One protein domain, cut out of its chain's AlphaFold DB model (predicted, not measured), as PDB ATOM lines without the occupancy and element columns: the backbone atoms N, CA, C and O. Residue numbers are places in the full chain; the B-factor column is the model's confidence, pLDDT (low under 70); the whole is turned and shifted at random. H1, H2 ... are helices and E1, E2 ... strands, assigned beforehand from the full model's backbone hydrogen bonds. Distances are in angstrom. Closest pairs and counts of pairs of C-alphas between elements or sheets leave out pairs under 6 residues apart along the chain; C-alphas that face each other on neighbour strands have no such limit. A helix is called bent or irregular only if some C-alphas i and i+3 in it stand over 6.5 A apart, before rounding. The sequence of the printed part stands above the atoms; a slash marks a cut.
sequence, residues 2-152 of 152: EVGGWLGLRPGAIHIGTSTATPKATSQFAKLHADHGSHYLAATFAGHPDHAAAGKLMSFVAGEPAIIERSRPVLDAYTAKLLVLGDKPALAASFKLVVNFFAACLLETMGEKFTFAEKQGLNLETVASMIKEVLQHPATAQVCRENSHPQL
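Overview. This is residues 2 to 152 of the 152 residues of the protein "NAD_binding_2 domain-containing protein" of Acidobacteria bacterium (UniProt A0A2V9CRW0). A strongly twisted four-stranded sheet, with H2 and the first part of H5 over one face and H4 over the other, makes a head from which H5 runs on as a long arm; at its far end the chain folds back as H6, and H7 follows. Residues 101 to 109, in H5, stand free, and so do residues 132 to 152, of which 132 to 136 belong to H6 and 138 to 147 to H7. The printed part has 151 residues, with seven named helices and four named strands in the order H1 E1 H2 E2 H3 E3 H4 E4 H5 H6 H7; the mixed sheet runs E1 E2 E3 E4, and the class is mixed, helices and strands. The whole is loose, with a radius of gyration of the C-alphas of 19.7 A, and elongated, spanning 64 by 38 by 28 A.

Arrangement. Start at E2, residues 39 to 46, parallel to edge strand E1, residues 14 to 17; look for N 15 and O 39, 2.8 A apart. E3, residues 57 to 62, is antiparallel to E2, with N 60 and O 44 at 2.8 A, and parallel to edge strand E4, residues 79 to 86, with N 61 and O 83 at 2.8 A. Three layers are there, helices on both faces of the sheet: H2, residues 23 to 35, and H5, residues 90 to 119, on one face, and H4, residues 65 to 75, on the other. E1, H2, E2 and E3, H4, E4 are strand-helix-strand units, parallel neighbour strands joined through a helix, each with a right-handed crossover. H2 runs along the strands over E2, the closest C-alphas being those of Ala 30 and Tyr 40, 5.1 A. H5 runs along the strands over E2 and E3, with the C-alphas of Ala 62 and Ala 92 closest, 5.3 A. H4 is slantwise to E2 at 51 degrees on the local plane, closest at the C-alphas of Leu 41 and Ile 68, 7.2 A; it is irregular, C-alphas 70 and 73 being 7.5 A apart. H2, with residues 23 to 27 alone, touches H5 at a shallow tilt of 26 degrees, opposite ways; the C-alphas of Pro 23 and Ala 90 are closest, 4.4 A. H6, residues 124 to 136, forms a helical hairpin with H5, at a shallow tilt of 33 degrees, only just short of steep; the C-alphas of Phe 114 and Leu 124 are closest, 6.8 A. H7, residues 138 to 147, is close to H6 but not clearly touching, at 7.8 A between the C-alphas of Val 134 and Thr 140. H3, residues 49 to 53, is on the sheet, its C-alpha of His 51 5.5 A from that of Leu 57; H1, residues 5 to 8, is not on it. Every O i to N i+4 pair is within hydrogen-bond range in H2, H3, H5, H6 and H7, 5 of 7 are in H4, and H1 is too short for such a pair.

Along the chain. Find C-alpha 39 at (136.753, 90.611, 172.958); E2 runs 23.0 A from there. Find C-alpha 90 at (130.235, 102.300, 169.681); H5 runs 44.0 A to C-alpha 119 at (103.924, 115.284, 136.958). H6 measures 18.7 A, H2 18.4 A and E4 18.0 A.

Size, cuts and confidence. The farthest C-alphas, those of Pro 11 and Gly 121, are 64.5 A apart. The printed part has no cut, and its links between named elements are tight. Mean pLDDT of the printed part is 92.4; residues 2 to 7 and 150 to 152 are under 70.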
ATOM      1  N   GLU A   2     116.938  86.856 172.366       38.78
ATOM      2  CA  GLU A   2     117.647  85.976 173.296       38.78
ATOM      3  C   GLU A   2     119.103  86.421 173.461       38.78
ATOM      4  O   GLU A   2     119.870  86.505 172.502       38.78
ATOM      5  N   VAL A   3     119.472  86.738 174.697       48.25
ATOM      6  CA  VAL A   3     120.824  87.120 175.102       48.25
ATOM      7  C   VAL A   3     121.431  85.864 175.730       48.25
ATOM      8  O   VAL A   3     121.104  85.551 176.869       48.25
ATOM      9  N   GLY A   4     122.225  85.076 174.994       50.38
ATOM     10  CA  GLY A   4     122.741  83.819 175.565       50.38
ATOM     11  C   GLY A   4     123.909  83.138 174.850       50.38
ATOM     12  O   GLY A   4     124.816  82.661 175.522       50.38
ATOM     13  N   GLY A   5     123.959  83.128 173.513       57.66
ATOM     14  CA  GLY A   5     124.971  82.335 172.788       57.66
ATOM     15  C   GLY A   5     126.426  82.800 172.964       57.66
ATOM     16  O   GLY A   5     127.339  81.983 173.016       57.66
ATOM     17  N   TRP A   6     126.659  84.110 173.100       60.75
ATOM     18  CA  TRP A   6     128.013  84.693 173.115       60.75
ATOM     19  C   TRP A   6     128.713  84.624 174.478       60.75
ATOM     20  O   TRP A   6     129.923  84.805 174.553       60.75
ATOM     21  N   LEU A   7     127.977  84.335 175.557       63.12
ATOM     22  CA  LEU A   7     128.553  84.167 176.898       63.12
ATOM     23  C   LEU A   7     129.303  82.831 177.051       63.12
ATOM     24  O   LEU A   7     130.049  82.658 178.007       63.12
ATOM     25  N   GLY A   8     129.134  81.901 176.102       78.31
ATOM     26  CA  GLY A   8     129.871  80.634 176.036       78.31
ATOM     27  C   GLY A   8     131.174  80.700 175.232       78.31
ATOM     28  O   GLY A   8     131.768  79.659 174.950       78.31
ATOM     29  N   LEU A   9     131.611  81.890 174.805       89.31
ATOM     30  CA  LEU A   9     132.875  82.036 174.089       89.31
ATOM     31  C   LEU A   9     134.056  81.696 175.004       89.31
ATOM     32  O   LEU A   9     134.114  82.110 176.159       89.31
ATOM     33  N   ARG A  10     135.036  80.962 174.465       91.94
ATOM     34  CA  ARG A  10     136.286  80.686 175.183       91.94
ATOM     35  C   ARG A  10     137.028  81.994 175.518       91.94
ATOM     36  O   ARG A  10     136.982  82.925 174.706       91.94
ATOM     37  N   PRO A  11     137.785  82.048 176.627       92.44
ATOM     38  CA  PRO A  11     138.658  83.180 176.918       92.44
ATOM     39  C   PRO A  11     139.572  83.529 175.730       92.44
ATOM     40  O   PRO A  11     140.093  82.646 175.045       92.44
ATOM     41  N   GLY A  12     139.732  84.822 175.456       94.50
ATOM     42  CA  GLY A  12     140.515  85.372 174.348       94.50
ATOM     43  C   GLY A  12     139.862  85.275 172.962       94.50
ATOM     44  O   GLY A  12     140.476  85.703 171.976       94.50
ATOM     45  N   ALA A  13     138.644  84.722 172.855       96.19
ATOM     46  CA  ALA A  13     137.869  84.731 171.614       96.19
ATOM     47  C   ALA A  13     137.470  86.156 171.207       96.19
ATOM     48  O   ALA A  13     137.322  87.037 172.052       96.19
ATOM     49  N   ILE A  14     137.274  86.366 169.904       97.06
ATOM     50  CA  ILE A  14     136.869  87.651 169.333       97.06
ATOM     51  C   ILE A  14     135.504  87.473 168.674       97.06
ATOM     52  O   ILE A  14     135.361  86.677 167.746       97.06
ATOM     53  N   HIS A  15     134.518  88.233 169.131       96.75
ATOM     54  CA  HIS A  15     133.236  88.389 168.461       96.75
ATOM     55  C   HIS A  15     133.296  89.617 167.554       96.75
ATOM     56  O   HIS A  15     133.396  90.748 168.028       96.75
ATOM     57  N   ILE A  16     133.216  89.390 166.243       97.38
ATOM     58  CA  ILE A  16     133.105  90.450 165.239       97.38
ATOM     59  C   ILE A  16     131.620  90.738 164.989       97.38
ATOM     60  O   ILE A  16     130.930  89.969 164.323       97.38
ATOM     61  N   GLY A  17     131.117  91.838 165.546       96.50
ATOM     62  CA  GLY A  17     129.741  92.285 165.362       96.50
ATOM     63  C   GLY A  17     129.585  93.112 164.087       96.50
ATOM     64  O   GLY A  17     130.080  94.237 164.009       96.50
ATOM     65  N   THR A  18     128.868  92.573 163.102       96.12
ATOM     66  CA  THR A  18     128.618  93.229 161.802       96.12
ATOM     67  C   THR A  18     127.220  93.845 161.682       96.12
ATOM     68  O   THR A  18     126.958  94.647 160.782       96.12
ATOM     69  N   SER A  19     126.318  93.497 162.603       93.88
ATOM     70  CA  SER A  19     124.930  93.957 162.620       93.88
ATOM     71  C   SER A  19     124.804  95.458 162.862       93.88
ATOM     72  O   SER A  19     125.603  96.080 163.565       93.88
ATOM     73  N   THR A  20     123.719  96.039 162.350       93.56
ATOM     74  CA  THR A  20     123.329  97.400 162.730       93.56
ATOM     75  C   THR A  20     122.736  97.365 164.139       93.56
ATOM     76  O   THR A  20     121.649  96.831 164.345       93.56
ATOM     77  N   ALA A  21     123.458  97.927 165.107       93.12
ATOM     78  CA  ALA A  21     123.036  98.055 166.499       93.12
ATOM     79  C   ALA A  21     123.148  99.513 166.964       93.12
ATOM     80  O   ALA A  21     123.806 100.338 166.331       93.12
ATOM     81  N   THR A  22     122.520  99.846 168.093       96.75
ATOM     82  CA  THR A  22     122.680 101.180 168.688       96.75
ATOM     83  C   THR A  22     124.072 101.331 169.316       96.75
ATOM     84  O   THR A  22     124.653 100.332 169.766       96.75
ATOM     85  N   PRO A  23     124.611 102.560 169.441       97.62
ATOM     86  CA  PRO A  23     125.873 102.794 170.148       97.62
ATOM     87  C   PRO A  23     125.829 102.279 171.592       97.62
ATOM     88  O   PRO A  23     126.780 101.664 172.067       97.62
ATOM     89  N   LYS A  24     124.682 102.446 172.266       97.44
ATOM     90  CA  LYS A  24     124.453 101.944 173.627       97.44
ATOM     91  C   LYS A  24     124.541 100.418 173.700       97.44
ATOM     92  O   LYS A  24     125.287  99.908 174.531       97.44
ATOM     93  N   ALA A  25     123.821  99.701 172.834       95.62
ATOM     94  CA  ALA A  25     123.863  98.238 172.800       95.62
ATOM     95  C   ALA A  25     125.272  97.726 172.469       95.62
ATOM     96  O   ALA A  25     125.774  96.809 173.106       95.62
ATOM     97  N   THR A  26     125.951  98.389 171.535       97.44
ATOM     98  CA  THR A  26     127.323  98.053 171.136       97.44
ATOM     99  C   THR A  26     128.310  98.201 172.299       97.44
ATOM    100  O   THR A  26     129.131  97.314 172.529       97.44
ATOM    101  N   SER A  27     128.193  99.267 173.097       97.56
ATOM    102  CA  SER A  27     128.965  99.421 174.339       97.56
ATOM    103  C   SER A  27     128.646  98.337 175.370       97.56
ATOM    104  O   SER A  27     129.549  97.856 176.052       97.56
ATOM    105  N   GLN A  28     127.378  97.929 175.487       96.00
ATOM    106  CA  GLN A  28     126.979  96.838 176.382       96.00
ATOM    107  C   GLN A  28     127.586  95.503 175.942       96.00
ATOM    108  O   GLN A  28     128.092  94.769 176.787       96.00
ATOM    109  N   PHE A  29     127.609  95.209 174.640       94.75
ATOM    110  CA  PHE A  29     128.276  94.016 174.115       94.75
ATOM    111  C   PHE A  29     129.770  94.033 174.417       94.75
ATOM    112  O   PHE A  29     130.289  93.035 174.910       94.75
ATOM    113  N   ALA A  30     130.442  95.166 174.200       95.88
ATOM    114  CA  ALA A  30     131.859  95.304 174.517       95.88
ATOM    115  C   ALA A  30     132.152  95.035 175.997       95.88
ATOM    116  O   ALA A  30     133.054  94.259 176.311       95.88
ATOM    117  N   LYS A  31     131.339  95.601 176.898       95.88
ATOM    118  CA  LYS A  31     131.456  95.341 178.334       95.88
ATOM    119  C   LYS A  31     131.237  93.866 178.678       95.88
ATOM    120  O   LYS A  31     132.047  93.293 179.394       95.88
ATOM    121  N   LEU A  32     130.176  93.250 178.155       94.38
ATOM    122  CA  LEU A  32     129.855  91.850 178.447       94.38
ATOM    123  C   LEU A  32     130.972  90.895 178.017       94.38
ATOM    124  O   LEU A  32     131.285  89.970 178.760       94.38
ATOM    125  N   HIS A  33     131.585  91.128 176.852       94.94
ATOM    126  CA  HIS A  33     132.703  90.305 176.388       94.94
ATOM    127  C   HIS A  33     133.918  90.471 177.300       94.94
ATOM    128  O   HIS A  33     134.472  89.463 177.742       94.94
ATOM    129  N   ALA A  34     134.267  91.713 177.653       94.12
ATOM    130  CA  ALA A  34     135.375  92.000 178.560       94.12
ATOM    131  C   ALA A  34     135.187  91.334 179.936       94.12
ATOM    132  O   ALA A  34     136.108  90.690 180.433       94.12
ATOM    133  N   ASP A  35     133.980  91.409 180.508       93.94
ATOM    134  CA  ASP A  35     133.647  90.790 181.800       93.94
ATOM    135  C   ASP A  35     133.791  89.247 181.773       93.94
ATOM    136  O   ASP A  35     134.020  88.636 182.813       93.94
ATOM    137  N   HIS A  36     133.702  88.615 180.594       92.19
ATOM    138  CA  HIS A  36     133.849  87.162 180.396       92.19
ATOM    139  C   HIS A  36     135.200  86.770 179.768       92.19
ATOM    140  O   HIS A  36     135.373  85.643 179.303       92.19
ATOM    141  N   GLY A  37     136.168  87.690 179.724       93.75
ATOM    142  CA  GLY A  37     137.509  87.425 179.198       93.75
ATOM    143  C   GLY A  37     137.562  87.202 177.684       93.75
ATOM    144  O   GLY A  37     138.491  86.561 177.201       93.75
ATOM    145  N   SER A  38     136.584  87.705 176.932       95.69
ATOM    146  CA  SER A  38     136.557  87.706 175.463       95.69
ATOM    147  C   SER A  38     136.558  89.141 174.922       95.69
ATOM    148  O   SER A  38     136.450  90.109 175.674       95.69
ATOM    149  N   HIS A  39     136.692  89.303 173.608       96.94
ATOM    150  CA  HIS A  39     136.753  90.611 172.958       96.94
ATOM    151  C   HIS A  39     135.559  90.814 172.034       96.94
ATOM    152  O   HIS A  39     135.106  89.885 171.364       96.94
ATOM    153  N   TYR A  40     135.091  92.055 171.950       97.31
ATOM    154  CA  TYR A  40     134.089  92.470 170.979       97.31
ATOM    155  C   TYR A  40     134.690  93.511 170.040       97.31
ATOM    156  O   TYR A  40     135.199  94.541 170.488       97.31
ATOM    157  N   LEU A  41     134.587  93.250 168.743       98.25
ATOM    158  CA  LEU A  41     134.987  94.157 167.681       98.25
ATOM    159  C   LEU A  41     133.743  94.556 166.889       98.25
ATOM    160  O   LEU A  41     133.070  93.693 166.331       98.25
ATOM    161  N   ALA A  42     133.434  95.849 166.806       98.25
ATOM    162  CA  ALA A  42     132.395  96.310 165.893       98.25
ATOM    163  C   ALA A  42     133.004  96.484 164.498       98.25
ATOM    164  O   ALA A  42     133.933  97.272 164.335       98.25
ATOM    165  N   ALA A  43     132.482  95.767 163.505       97.81
ATOM    166  CA  ALA A  43     132.920  95.825 162.111       97.81
ATOM    167  C   ALA A  43     131.696  95.882 161.187       97.81
ATOM    168  O   ALA A  43     131.366  94.933 160.473       97.81
ATOM    169  N   THR A  44     130.976  97.001 161.238       97.19
ATOM    170  CA  THR A  44     129.817  97.236 160.366       97.19
ATOM    171  C   THR A  44     130.290  97.521 158.939       97.19
ATOM    172  O   THR A  44     131.484  97.681 158.693       97.19
ATOM    173  N   PHE A  45     129.389  97.558 157.959       95.62
ATOM    174  CA  PHE A  45     129.780  97.795 156.566       95.62
ATOM    175  C   PHE A  45     128.714  98.531 155.758       95.62
ATOM    176  O   PHE A  45     127.552  98.638 156.160       95.62
ATOM    177  N   ALA A  46     129.110  99.029 154.590       93.94
ATOM    178  CA  ALA A  46     128.222  99.504 153.537       93.94
ATOM    179  C   ALA A  46     128.479  98.727 152.236       93.94
ATOM    180  O   ALA A  46     129.630  98.466 151.881       93.94
ATOM    181  N   GLY A  47     127.404  98.371 151.529       88.88
ATOM    182  CA  GLY A  47     127.456  97.680 150.239       88.88
ATOM    183  C   GLY A  47     126.336  96.652 150.053       88.88
ATOM    184  O   GLY A  47     125.580  96.368 150.980       88.88
ATOM    185  N   HIS A  48     126.233  96.127 148.831       90.06
ATOM    186  CA  HIS A  48     125.265  95.105 148.427       90.06
ATOM    187  C   HIS A  48     125.821  93.692 148.703       90.06
ATOM    188  O   HIS A  48     127.048  93.539 148.720       90.06
ATOM    189  N   PRO A  49     124.981  92.653 148.869       90.06
ATOM    190  CA  PRO A  49     125.438  91.264 148.984       90.06
ATOM    191  C   PRO A  49     126.449  90.828 147.912       90.06
ATOM    192  O   PRO A  49     127.417  90.147 148.240       90.06
ATOM    193  N   ASP A  50     126.313  91.299 146.670       92.62
ATOM    194  CA  ASP A  50     127.266  90.974 145.593       92.62
ATOM    195  C   ASP A  50     128.672  91.528 145.868       92.62
ATOM    196  O   ASP A  50     129.678  90.890 145.558       92.62
ATOM    197  N   HIS A  51     128.768  92.696 146.512       92.88
ATOM    198  CA  HIS A  51     130.051  93.237 146.960       92.88
ATOM    199  C   HIS A  51     130.621  92.442 148.137       92.88
ATOM    200  O   HIS A  51     131.837  92.318 148.225       92.88
ATOM    201  N   ALA A  52     129.777  91.885 149.010       90.44
ATOM    202  CA  ALA A  52     130.228  91.002 150.088       90.44
ATOM    203  C   ALA A  52     130.850  89.720 149.526       90.44
ATOM    204  O   ALA A  52     131.976  89.383 149.881       90.44
ATOM    205  N   ALA A  53     130.156  89.065 148.590       92.25
ATOM    206  CA  ALA A  53     130.639  87.856 147.926       92.25
ATOM    207  C   ALA A  53     131.946  88.088 147.149       92.25
ATOM    208  O   ALA A  53     132.791  87.201 147.077       92.25
ATOM    209  N   ALA A  54     132.128  89.289 146.593       94.81
ATOM    210  CA  ALA A  54     133.335  89.667 145.865       94.81
ATOM    211  C   ALA A  54     134.482  90.189 146.753       94.81
ATOM    212  O   ALA A  54     135.510  90.588 146.207       94.81
ATOM    213  N   GLY A  55     134.313  90.263 148.081       95.06
ATOM    214  CA  GLY A  55     135.325  90.834 148.978       95.06
ATOM    215  C   GLY A  55     135.527  92.343 148.802       95.06
ATOM    216  O   GLY A  55     136.623  92.859 148.983       95.06
ATOM    217  N   LYS A  56     134.488  93.071 148.381       96.50
ATOM    218  CA  LYS A  56     134.548  94.487 147.972       96.50
ATOM    219  C   LYS A  56     133.803  95.443 148.901       96.50
ATOM    220  O   LYS A  56     133.611  96.605 148.545       96.50
ATOM    221  N   LEU A  57     133.365  94.995 150.078       96.56
ATOM    222  CA  LEU A  57     132.690  95.891 151.020       96.56
ATOM    223  C   LEU A  57     133.640  96.956 151.573       96.56
ATOM    224  O   LEU A  57     134.851  96.754 151.692       96.56
ATOM    225  N   MET A  58     133.053  98.084 151.968       97.25
ATOM    226  CA  MET A  58     133.697  99.045 152.853       97.25
ATOM    227  C   MET A  58     133.219  98.771 154.277       97.25
ATOM    228  O   MET A  58     132.019  98.872 154.544       97.25
ATOM    229  N   SER A  59     134.136  98.423 155.179       97.56
ATOM    230  CA  SER A  59     133.819  98.186 156.588       97.56
ATOM    231  C   SER A  59     134.261  99.346 157.474       97.56
ATOM    232  O   SER A  59     135.306  99.957 157.257       97.56
ATOM    233  N   PHE A  60     133.436  99.651 158.470       98.12
ATOM    234  CA  PHE A  60     133.663 100.635 159.515       98.12
ATOM    235  C   PHE A  60     133.972  99.874 160.801       98.12
ATOM    236  O   PHE A  60     133.109  99.180 161.345       98.12
ATOM    237  N   VAL A  61     135.216  99.965 161.257       98.38
ATOM    238  CA  VAL A  61     135.761  99.093 162.296       98.38
ATOM    239  C   VAL A  61     136.134  99.918 163.520       98.38
ATOM    240  O   VAL A  61     136.801 100.945 163.401       98.38
ATOM    241  N   ALA A  62     135.703  99.482 164.699       98.62
ATOM    242  CA  ALA A  62     136.076 100.100 165.963       98.62
ATOM    243  C   ALA A  62     136.204  99.060 167.083       98.62
ATOM    244  O   ALA A  62     135.336  98.200 167.260       98.62
ATOM    245  N   GLY A  63     137.278  99.169 167.856       97.62
ATOM    246  CA  GLY A  63     137.660  98.237 168.912       97.62
ATOM    247  C   GLY A  63     139.160  98.298 169.182       97.62
ATOM    248  O   GLY A  63     139.883  99.030 168.516       97.62
ATOM    249  N   GLU A  64     139.626  97.525 170.159       97.69
ATOM    250  CA  GLU A  64     141.035  97.503 170.556       97.69
ATOM    251  C   GLU A  64     141.970  97.245 169.349       97.69
ATOM    252  O   GLU A  64     141.746  96.273 168.616       97.69
ATOM    253  N   PRO A  65     143.038  98.046 169.144       97.62
ATOM    254  CA  PRO A  65     143.906  97.928 167.970       97.62
ATOM    255  C   PRO A  65     144.495  96.527 167.771       97.62
ATOM    256  O   PRO A  65     144.484  95.998 166.663       97.62
ATOM    257  N   ALA A  66     144.932  95.874 168.852       97.75
ATOM    258  CA  ALA A  66     145.462  94.511 168.790       97.75
ATOM    259  C   ALA A  66     144.413  93.489 168.320       97.75
ATOM    260  O   ALA A  66     144.744  92.505 167.656       97.75
ATOM    261  N   ILE A  67     143.139  93.718 168.642       98.12
ATOM    262  CA  ILE A  67     142.026  92.863 168.224       98.12
ATOM    263  C   ILE A  67     141.673  93.113 166.760       98.12
ATOM    264  O   ILE A  67     141.454  92.148 166.035       98.12
ATOM    265  N   ILE A  68     141.705  94.367 166.300       98.19
ATOM    266  CA  ILE A  68     141.556  94.703 164.875       98.19
ATOM    267  C   ILE A  68     142.616  93.974 164.046       98.19
ATOM    268  O   ILE A  68     142.274  93.284 163.086       98.19
ATOM    269  N   GLU A  69     143.885  94.069 164.447       97.94
ATOM    270  CA  GLU A  69     144.997  93.428 163.737       97.94
ATOM    271  C   GLU A  69     144.861  91.899 163.715       97.94
ATOM    272  O   GLU A  69     144.978  91.279 162.659       97.94
ATOM    273  N   ARG A  70     144.504  91.278 164.848       98.12
ATOM    274  CA  ARG A  70     144.221  89.831 164.913       98.12
ATOM    275  C   ARG A  70     143.028  89.412 164.050       98.12
ATOM    276  O   ARG A  70     142.980  88.267 163.604       98.12
ATOM    277  N   SER A  71     142.065  90.305 163.828       98.12
ATOM    278  CA  SER A  71     140.875  90.052 163.014       98.12
ATOM    279  C   SER A  71     141.071  90.318 161.519       98.12
ATOM    280  O   SER A  71     140.200  89.915 160.747       98.12
ATOM    281  N   ARG A  72     142.192  90.918 161.084       97.12
ATOM    282  CA  ARG A  72     142.449  91.239 159.665       97.12
ATOM    283  C   ARG A  72     142.174  90.096 158.690       97.12
ATOM    284  O   ARG A  72     141.425  90.342 157.753       97.12
ATOM    285  N   PRO A  73     142.632  88.847 158.917       96.75
ATOM    286  CA  PRO A  73     142.379  87.764 157.964       96.75
ATOM    287  C   PRO A  73     140.888  87.514 157.692       96.75
ATOM    288  O   PRO A  73     140.520  87.107 156.597       96.75
ATOM    289  N   VAL A  74     140.024  87.762 158.684       97.06
ATOM    290  CA  VAL A  74     138.569  87.632 158.535       97.06
ATOM    291  C   VAL A  74     137.974  88.877 157.882       97.06
ATOM    292  O   VAL A  74     137.118  88.750 157.014       97.06
ATOM    293  N   LEU A  75     138.421  90.072 158.279       97.06
ATOM    294  CA  LEU A  75     137.930  91.338 157.725       97.06
ATOM    295  C   LEU A  75     138.272  91.471 156.232       97.06
ATOM    296  O   LEU A  75     137.412  91.824 155.426       97.06
ATOM    297  N   ASP A  76     139.498  91.125 155.850       96.06
ATOM    298  CA  ASP A  76     139.995  91.215 154.474       96.06
ATOM    299  C   ASP A  76     139.301  90.201 153.543       96.06
ATOM    300  O   ASP A  76     139.262  90.392 152.331       96.06
ATOM    301  N   ALA A  77     138.682  89.146 154.090       95.81
ATOM    302  CA  ALA A  77     137.954  88.154 153.298       95.81
ATOM    303  C   ALA A  77     136.660  88.703 152.669       95.81
ATOM    304  O   ALA A  77     136.213  88.187 151.646       95.81
ATOM    305  N   TYR A  78     136.045  89.729 153.269       94.69
ATOM    306  CA  TYR A  78     134.786  90.308 152.779       94.69
ATOM    307  C   TYR A  78     134.874  91.805 152.447       94.69
ATOM    308  O   TYR A  78     133.889  92.389 151.982       94.69
ATOM    309  N   THR A  79     136.030  92.444 152.650       96.25
ATOM    310  CA  THR A  79     136.195  93.894 152.485       96.25
ATOM    311  C   THR A  79     137.378  94.253 151.596       96.25
ATOM    312  O   THR A  79     138.431  93.634 151.656       96.25
ATOM    313  N   ALA A  80     137.214  95.322 150.813       96.12
ATOM    314  CA  ALA A  80     138.306  95.946 150.061       96.12
ATOM    315  C   ALA A  80     138.853  97.197 150.763       96.12
ATOM    316  O   ALA A  80     139.912  97.708 150.403       96.12
ATOM    317  N   LYS A  81     138.109  97.738 151.736       96.56
ATOM    318  CA  LYS A  81     138.503  98.933 152.482       96.56
ATOM    319  C   LYS A  81     138.015  98.862 153.921       96.56
ATOM    320  O   LYS A  81     136.814  98.744 154.164       96.56
ATOM    321  N   LEU A  82     138.944  99.029 154.859       96.19
ATOM    322  CA  LEU A  82     138.660  99.179 156.282       96.19
ATOM    323  C   LEU A  82     138.839 100.645 156.675       96.19
ATOM    324  O   LEU A  82     139.893 101.239 156.450       96.19
ATOM    325  N   LEU A  83     137.813 101.225 157.285       97.62
ATOM    326  CA  LEU A  83     137.886 102.506 157.971       97.62
ATOM    327  C   LEU A  83     137.937 102.234 159.470       97.62
ATOM    328  O   LEU A  83     136.921 101.885 160.069       97.62
ATOM    329  N   VAL A  84     139.120 102.375 160.067       98.06
ATOM    330  CA  VAL A  84     139.293 102.256 161.518       98.06
ATOM    331  C   VAL A  84     138.883 103.575 162.166       98.06
ATOM    332  O   VAL A  84     139.475 104.616 161.898       98.06
ATOM    333  N   LEU A  85     137.845 103.530 162.998       97.88
ATOM    334  CA  LEU A  85     137.209 104.706 163.600       97.88
ATOM    335  C   LEU A  85     137.675 104.980 165.034       97.88
ATOM    336  O   LEU A  85     137.318 106.009 165.603       97.88
ATOM    337  N   GLY A  86     138.453 104.067 165.618       97.19
ATOM    338  CA  GLY A  86     139.035 104.178 166.955       97.19
ATOM    339  C   GLY A  86     138.670 103.012 167.870       97.19
ATOM    340  O   GLY A  86     138.041 102.038 167.460       97.19
ATOM    341  N   ASP A  87     139.041 103.135 169.140       97.88
ATOM    342  CA  ASP A  87     139.097 101.976 170.041       97.88
ATOM    343  C   ASP A  87     137.751 101.609 170.676       97.88
ATOM    344  O   ASP A  87     137.594 100.543 171.265       97.88
ATOM    345  N   LYS A  88     136.757 102.500 170.582       97.75
ATOM    346  CA  LYS A  88     135.432 102.313 171.188       97.75
ATOM    347  C   LYS A  88     134.480 101.687 170.165       97.75
ATOM    348  O   LYS A  88     134.078 102.404 169.246       97.75
ATOM    349  N   PRO A  89     134.006 100.434 170.343       98.06
ATOM    350  CA  PRO A  89     133.122  99.773 169.374       98.06
ATOM    351  C   PRO A  89     131.867 100.576 169.001       98.06
ATOM    352  O   PRO A  89     131.394 100.524 167.867       98.06
ATOM    353  N   ALA A  90     131.357 101.396 169.924       98.00
ATOM    354  CA  ALA A  90     130.235 102.300 169.681       98.00
ATOM    355  C   ALA A  90     130.457 103.304 168.531       98.00
ATOM    356  O   ALA A  90     129.480 103.733 167.925       98.00
ATOM    357  N   LEU A  91     131.704 103.662 168.198       98.31
ATOM    358  CA  LEU A  91     132.011 104.578 167.093       98.31
ATOM    359  C   LEU A  91     131.618 103.986 165.736       98.31
ATOM    360  O   LEU A  91     131.016 104.686 164.926       98.31
ATOM    361  N   ALA A  92     131.860 102.691 165.514       98.31
ATOM    362  CA  ALA A  92     131.431 102.009 164.292       98.31
ATOM    363  C   ALA A  92     129.905 101.905 164.180       98.31
ATOM    364  O   ALA A  92     129.355 102.037 163.085       98.31
ATOM    365  N   ALA A  93     129.206 101.724 165.305       97.62
ATOM    366  CA  ALA A  93     127.746 101.760 165.336       97.62
ATOM    367  C   ALA A  93     127.211 103.161 164.995       97.62
ATOM    368  O   ALA A  93     126.365 103.296 164.113       97.62
ATOM    369  N   SER A  94     127.743 104.211 165.629       97.88
ATOM    370  CA  SER A  94     127.370 105.601 165.336       97.88
ATOM    371  C   SER A  94     127.625 105.963 163.873       97.88
ATOM    372  O   SER A  94     126.744 106.507 163.211       97.88
ATOM    373  N   PHE A  95     128.794 105.608 163.339       97.81
ATOM    374  CA  PHE A  95     129.140 105.882 161.946       97.81
ATOM    375  C   PHE A  95     128.204 105.156 160.974       97.81
ATOM    376  O   PHE A  95     127.729 105.746 160.006       97.81
ATOM    377  N   LYS A  96     127.852 103.895 161.259       97.44
ATOM    378  CA  LYS A  96     126.873 103.150 160.458       97.44
ATOM    379  C   LYS A  96     125.498 103.818 160.451       97.44
ATOM    380  O   LYS A  96     124.848 103.833 159.407       97.44
ATOM    381  N   LEU A  97     125.060 104.384 161.577       97.38
ATOM    382  CA  LEU A  97     123.809 105.143 161.634       97.38
ATOM    383  C   LEU A  97     123.875 106.411 160.778       97.38
ATOM    384  O   LEU A  97     122.926 106.663 160.043       97.38
ATOM    385  N   VAL A  98     124.993 107.148 160.795       96.62
ATOM    386  CA  VAL A  98     125.209 108.304 159.900       96.62
ATOM    387  C   VAL A  98     125.102 107.882 158.431       96.62
ATOM    388  O   VAL A  98     124.371 108.503 157.663       96.62
ATOM    389  N   VAL A  99     125.769 106.789 158.048       96.06
ATOM    390  CA  VAL A  99     125.743 106.261 156.674       96.06
ATOM    391  C   VAL A  99     124.332 105.848 156.249       96.06
ATOM    392  O   VAL A  99     123.889 106.203 155.159       96.06
ATOM    393  N   ASN A 100     123.613 105.110 157.096       95.75
ATOM    394  CA  ASN A 100     122.259 104.658 156.777       95.75
ATOM    395  C   ASN A 100     121.261 105.822 156.725       95.75
ATOM    396  O   ASN A 100     120.401 105.837 155.848       95.75
ATOM    397  N   PHE A 101     121.381 106.795 157.633       96.56
ATOM    398  CA  PHE A 101     120.551 107.998 157.623       96.56
ATOM    399  C   PHE A 101     120.756 108.797 156.333       96.56
ATOM    400  O   PHE A 101     119.789 109.116 155.648       96.56
ATOM    401  N   PHE A 102     122.013 109.025 155.945       94.75
ATOM    402  CA  PHE A 102     122.346 109.684 154.685       94.75
ATOM    403  C   PHE A 102     121.754 108.952 153.470       94.75
ATOM    404  O   PHE A 102     121.145 109.583 152.606       94.75
ATOM    405  N   ALA A 103     121.879 107.622 153.420       94.12
ATOM    406  CA  ALA A 103     121.314 106.817 152.338       94.12
ATOM    407  C   ALA A 103     119.782 106.933 152.257       94.12
ATOM    408  O   ALA A 103     119.244 107.071 151.160       94.12
ATOM    409  N   ALA A 104     119.087 106.921 153.399       96.12
ATOM    410  CA  ALA A 104     117.636 107.095 153.447       96.12
ATOM    411  C   ALA A 104     117.213 108.474 152.915       96.12
ATOM    412  O   ALA A 104     116.373 108.549 152.023       96.12
ATOM    413  N   CYS A 105     117.852 109.556 153.379       96.69
ATOM    414  CA  CYS A 105     117.573 110.908 152.884       96.69
ATOM    415  C   CYS A 105     117.796 111.036 151.372       96.69
ATOM    416  O   CYS A 105     117.029 111.713 150.685       96.69
ATOM    417  N   LEU A 106     118.836 110.384 150.846       94.00
ATOM    418  CA  LEU A 106     119.129 110.402 149.418       94.00
ATOM    419  C   LEU A 106     118.042 109.687 148.604       94.00
ATOM    420  O   LEU A 106     117.612 110.223 147.585       94.00
ATOM    421  N   LEU A 107     117.588 108.515 149.058       94.81
ATOM    422  CA  LEU A 107     116.525 107.752 148.397       94.81
ATOM    423  C   LEU A 107     115.201 108.522 148.371       94.81
ATOM    424  O   LEU A 107     114.598 108.634 147.305       94.81
ATOM    425  N   GLU A 108     114.795 109.108 149.499       97.31
ATOM    426  CA  GLU A 108     113.588 109.943 149.582       97.31
ATOM    427  C   GLU A 108     113.675 111.137 148.621       97.31
ATOM    428  O   GLU A 108     112.811 111.336 147.767       97.31
ATOM    429  N   THR A 109     114.795 111.869 148.662       95.69
ATOM    430  CA  THR A 109     115.029 113.021 147.778       95.69
ATOM    431  C   THR A 109     114.970 112.632 146.297       95.69
ATOM    432  O   THR A 109     114.480 113.398 145.466       95.69
ATOM    433  N   MET A 110     115.499 111.461 145.927       94.50
ATOM    434  CA  MET A 110     115.414 110.959 144.553       94.50
ATOM    435  C   MET A 110     113.967 110.633 144.168       94.50
ATOM    436  O   MET A 110     113.527 111.047 143.094       94.50
ATOM    437  N   GLY A 111     113.224 109.941 145.035       95.88
ATOM    438  CA  GLY A 111     111.824 109.583 144.801       95.88
ATOM    439  C   GLY A 111     110.930 110.803 144.572       95.88
ATOM    440  O   GLY A 111     110.177 110.848 143.593       95.88
ATOM    441  N   GLU A 112     111.070 111.833 145.407       96.69
ATOM    442  CA  GLU A 112     110.337 113.094 145.258       96.69
ATOM    443  C   GLU A 112     110.663 113.801 143.938       96.69
ATOM    444  O   GLU A 112     109.758 114.245 143.229       96.69
ATOM    445  N   LYS A 113     111.949 113.856 143.563       95.88
ATOM    446  CA  LYS A 113     112.394 114.478 142.306       95.88
ATOM    447  C   LYS A 113     111.793 113.796 141.082       95.88
ATOM    448  O   LYS A 113     111.294 114.491 140.200       95.88
ATOM    449  N   PHE A 114     111.825 112.464 141.024       97.62
ATOM    450  CA  PHE A 114     111.243 111.722 139.901       97.62
ATOM    451  C   PHE A 114     109.723 111.880 139.845       97.62
ATOM    452  O   PHE A 114     109.186 112.157 138.776       97.62
ATOM    453  N   THR A 115     109.048 111.809 140.994       98.00
ATOM    454  CA  THR A 115     107.592 112.004 141.082       98.00
ATOM    455  C   THR A 115     107.183 113.405 140.620       98.00
ATOM    456  O   THR A 115     106.201 113.577 139.899       98.00
ATOM    457  N   PHE A 116     107.929 114.432 141.029       97.69
ATOM    458  CA  PHE A 116     107.686 115.801 140.589       97.69
ATOM    459  C   PHE A 116     107.939 115.959 139.085       97.69
ATOM    460  O   PHE A 116     107.099 116.517 138.383       97.69
ATOM    461  N   ALA A 117     109.060 115.434 138.585       97.75
ATOM    462  CA  ALA A 117     109.426 115.503 137.174       97.75
ATOM    463  C   ALA A 117     108.386 114.837 136.261       97.75
ATOM    464  O   ALA A 117     108.002 115.422 135.248       97.75
ATOM    465  N   GLU A 118     107.884 113.665 136.654       97.94
ATOM    466  CA  GLU A 118     106.826 112.948 135.940       97.94
ATOM    467  C   GLU A 118     105.549 113.789 135.837       97.94
ATOM    468  O   GLU A 118     105.007 113.965 134.746       97.94
ATOM    469  N   LYS A 119     105.109 114.405 136.943       97.88
ATOM    470  CA  LYS A 119     103.924 115.284 136.958       97.88
ATOM    471  C   LYS A 119     104.062 116.516 136.064       97.88
ATOM    472  O   LYS A 119     103.049 117.051 135.622       97.88
ATOM    473  N   GLN A 120     105.286 116.976 135.820       98.31
ATOM    474  CA  GLN A 120     105.573 118.095 134.918       98.31
ATOM    475  C   GLN A 120     105.816 117.652 133.464       98.31
ATOM    476  O   GLN A 120     106.085 118.494 132.611       98.31
ATOM    477  N   GLY A 121     105.743 116.349 133.164       97.50
ATOM    478  CA  GLY A 121     106.001 115.811 131.827       97.50
ATOM    479  C   GLY A 121     107.472 115.874 131.403       97.50
ATOM    480  O   GLY A 121     107.767 115.899 130.209       97.50
ATOM    481  N   LEU A 122     108.407 115.935 132.357       98.12
ATOM    482  CA  LEU A 122     109.839 115.962 132.058       98.12
ATOM    483  C   LEU A 122     110.350 114.574 131.649       98.12
ATOM    484  O   LEU A 122     109.889 113.544 132.141       98.12
ATOM    485  N   ASN A 123     111.378 114.547 130.797       97.50
ATOM    486  CA  ASN A 123     112.088 113.316 130.468       97.50
ATOM    487  C   ASN A 123     112.868 112.803 131.698       97.50
ATOM    488  O   ASN A 123     113.809 113.451 132.165       97.50
ATOM    489  N   LEU A 124     112.492 111.626 132.209       96.81
ATOM    490  CA  LEU A 124     113.081 111.044 133.420       96.81
ATOM    491  C   LEU A 124     114.537 110.583 133.231       96.81
ATOM    492  O   LEU A 124     115.303 110.605 134.194       96.81
ATOM    493  N   GLU A 125     114.963 110.226 132.017       97.25
ATOM    494  CA  GLU A 125     116.369 109.901 131.730       97.25
ATOM    495  C   GLU A 125     117.258 111.144 131.833       97.25
ATOM    496  O   GLU A 125     118.363 111.082 132.387       97.25
ATOM    497  N   THR A 126     116.756 112.295 131.376       96.81
ATOM    498  CA  THR A 126     117.426 113.588 131.559       96.81
ATOM    499  C   THR A 126     117.547 113.924 133.046       96.81
ATOM    500  O   THR A 126     118.623 114.315 133.501       96.81
ATOM    501  N   VAL A 127     116.486 113.704 133.837       96.31
ATOM    502  CA  VAL A 127     116.524 113.906 135.299       96.31
ATOM    503  C   VAL A 127     117.537 112.976 135.969       96.31
ATOM    504  O   VAL A 127     118.342 113.429 136.784       96.31
ATOM    505  N   ALA A 128     117.555 111.693 135.602       95.62
ATOM    506  CA  ALA A 128     118.509 110.725 136.136       95.62
ATOM    507  C   ALA A 128     119.962 111.097 135.801       95.62
ATOM    508  O   ALA A 128     120.848 110.956 136.646       95.62
ATOM    509  N   SER A 129     120.208 111.588 134.583       95.25
ATOM    510  CA  SER A 129     121.532 112.042 134.141       95.25
ATOM    511  C   SER A 129     121.995 113.262 134.936       95.25
ATOM    512  O   SER A 129     123.104 113.254 135.469       95.25
ATOM    513  N   MET A 130     121.112 114.247 135.126       94.38
ATOM    514  CA  MET A 130     121.388 115.419 135.961       94.38
ATOM    515  C   MET A 130     121.714 115.031 137.411       94.38
ATOM    516  O   MET A 130     122.681 115.532 137.978       94.38
ATOM    517  N   ILE A 131     120.968 114.099 138.017       92.50
ATOM    518  CA  ILE A 131     121.244 113.645 139.394       92.50
ATOM    519  C   ILE A 131     122.645 113.025 139.502       92.50
ATOM    520  O   ILE A 131     123.363 113.310 140.461       92.50
ATOM    521  N   LYS A 132     123.049 112.198 138.529       91.44
ATOM    522  CA  LYS A 132     124.396 111.602 138.499       91.44
ATOM    523  C   LYS A 132     125.483 112.676 138.436       91.44
ATOM    524  O   LYS A 132     126.454 112.586 139.181       91.44
ATOM    525  N   GLU A 133     125.292 113.690 137.596       92.00
ATOM    526  CA  GLU A 133     126.228 114.806 137.447       92.00
ATOM    527  C   GLU A 133     126.340 115.636 138.736       92.00
ATOM    528  O   GLU A 133     127.442 115.896 139.216       92.00
ATOM    529  N   VAL A 134     125.211 115.962 139.375       89.19
ATOM    530  CA  VAL A 134     125.184 116.719 140.640       89.19
ATOM    531  C   VAL A 134     125.912 115.981 141.767       89.19
ATOM    532  O   VAL A 134     126.672 116.596 142.518       89.19
ATOM    533  N   LEU A 135     125.733 114.663 141.888       88.69
ATOM    534  CA  LEU A 135     126.419 113.873 142.918       88.69
ATOM    535  C   LEU A 135     127.943 113.835 142.727       88.69
ATOM    536  O   LEU A 135     128.674 113.641 143.698       88.69
ATOM    537  N   GLN A 136     128.423 114.051 141.503       89.69
ATOM    538  CA  GLN A 136     129.845 114.132 141.165       89.69
ATOM    539  C   GLN A 136     130.375 115.574 141.152       89.69
ATOM    540  O   GLN A 136     131.580 115.788 141.011       89.69
ATOM    541  N   HIS A 137     129.498 116.567 141.314       90.75
ATOM    542  CA  HIS A 137     129.862 117.970 141.202       90.75
ATOM    543  C   HIS A 137     130.845 118.391 142.319       90.75
ATOM    544  O   HIS A 137     130.625 118.055 143.490       90.75
ATOM    545  N   PRO A 138     131.892 119.190 142.021       88.50
ATOM    546  CA  PRO A 138     132.899 119.610 143.006       88.50
ATOM    547  C   PRO A 138     132.339 120.318 144.248       88.50
ATOM    548  O   PRO A 138     132.940 120.247 145.322       88.50
ATOM    549  N   ALA A 139     131.178 120.970 144.121       87.94
ATOM    550  CA  ALA A 139     130.485 121.599 145.247       87.94
ATOM    551  C   ALA A 139     130.102 120.588 146.342       87.94
ATOM    552  O   ALA A 139     130.222 120.900 147.523       87.94
ATOM    553  N   THR A 140     129.732 119.355 145.980       84.50
ATOM    554  CA  THR A 140     129.443 118.292 146.956       84.50
ATOM    555  C   THR A 140     130.683 117.985 147.798       84.50
ATOM    556  O   THR A 140     130.606 117.893 149.022       84.50
ATOM    557  N   ALA A 141     131.861 117.926 147.166       84.44
ATOM    558  CA  ALA A 141     133.124 117.737 147.877       84.44
ATOM    559  C   ALA A 141     133.487 118.943 148.762       84.44
ATOM    560  O   ALA A 141     134.084 118.761 149.822       84.44
ATOM    561  N   GLN A 142     133.140 120.164 148.347       86.06
ATOM    562  CA  GLN A 142     133.338 121.367 149.158       86.06
ATOM    563  C   GLN A 142     132.503 121.335 150.439       86.06
ATOM    564  O   GLN A 142     133.069 121.515 151.514       86.06
ATOM    565  N   VAL A 143     131.211 121.011 150.339       87.38
ATOM    566  CA  VAL A 143     130.329 120.878 151.509       87.38
ATOM    567  C   VAL A 143     130.888 119.847 152.491       87.38
ATOM    568  O   VAL A 143     130.938 120.106 153.693       87.38
ATOM    569  N   CYS A 144     131.381 118.703 152.002       87.75
ATOM    570  CA  CYS A 144     132.031 117.715 152.864       87.75
ATOM    571  C   CYS A 144     133.264 118.278 153.590       87.75
ATOM    572  O   CYS A 144     133.415 118.013 154.779       87.75
ATOM    573  N   ARG A 145     134.120 119.058 152.909       85.00
ATOM    574  CA  ARG A 145     135.322 119.669 153.516       85.00
ATOM    575  C   ARG A 145     134.980 120.694 154.594       85.00
ATOM    576  O   ARG A 145     135.618 120.711 155.642       85.00
ATOM    577  N   GLU A 146     133.994 121.545 154.337       88.56
ATOM    578  CA  GLU A 146     133.567 122.587 155.279       88.56
ATOM    579  C   GLU A 146     132.977 121.974 156.555       88.56
ATOM    580  O   GLU A 146     133.253 122.435 157.659       88.56
ATOM    581  N   ASN A 147     132.227 120.878 156.418       85.50
ATOM    582  CA  ASN A 147     131.574 120.217 157.546       85.50
ATOM    583  C   ASN A 147     132.471 119.199 158.275       85.50
ATOM    584  O   ASN A 147     132.127 118.768 159.374       85.50
ATOM    585  N   SER A 148     133.623 118.811 157.711       82.69
ATOM    586  CA  SER A 148     134.578 117.905 158.372       82.69
ATOM    587  C   SER A 148     135.541 118.608 159.337       82.69
ATOM    588  O   SER A 148     136.237 117.935 160.095       82.69
ATOM    589  N   HIS A 149     135.578 119.942 159.328       78.38
ATOM    590  CA  HIS A 149     136.373 120.768 160.240       78.38
ATOM    591  C   HIS A 149     135.485 121.839 160.884       78.38
ATOM    592  O   HIS A 149     135.589 123.015 160.531       78.38
ATOM    593  N   PRO A 150     134.575 121.452 161.796       60.81
ATOM    594  CA  PRO A 150     133.705 122.420 162.441       60.81
ATOM    595  C   PRO A 150     134.551 123.417 163.245       60.81
ATOM    596  O   PRO A 150     135.420 123.021 164.020       60.81
ATOM    597  N   GLN A 151     134.298 124.710 163.041       57.00
ATOM    598  CA  GLN A 151     134.827 125.783 163.882       57.00
ATOM    599  C   GLN A 151     134.088 125.719 165.226       57.00
ATOM    600  O   GLN A 151     133.019 126.309 165.371       57.00
ATOM    601  N   LEU A 152     134.598 124.915 166.159       50.19
ATOM    602  CA  LEU A 152     134.156 124.875 167.555       50.19
ATOM    603  C   LEU A 152     135.165 125.606 168.436       50.19
ATOM    604  O   LEU A 152     136.379 125.373 168.237       50.19
TER     605      LEU A 152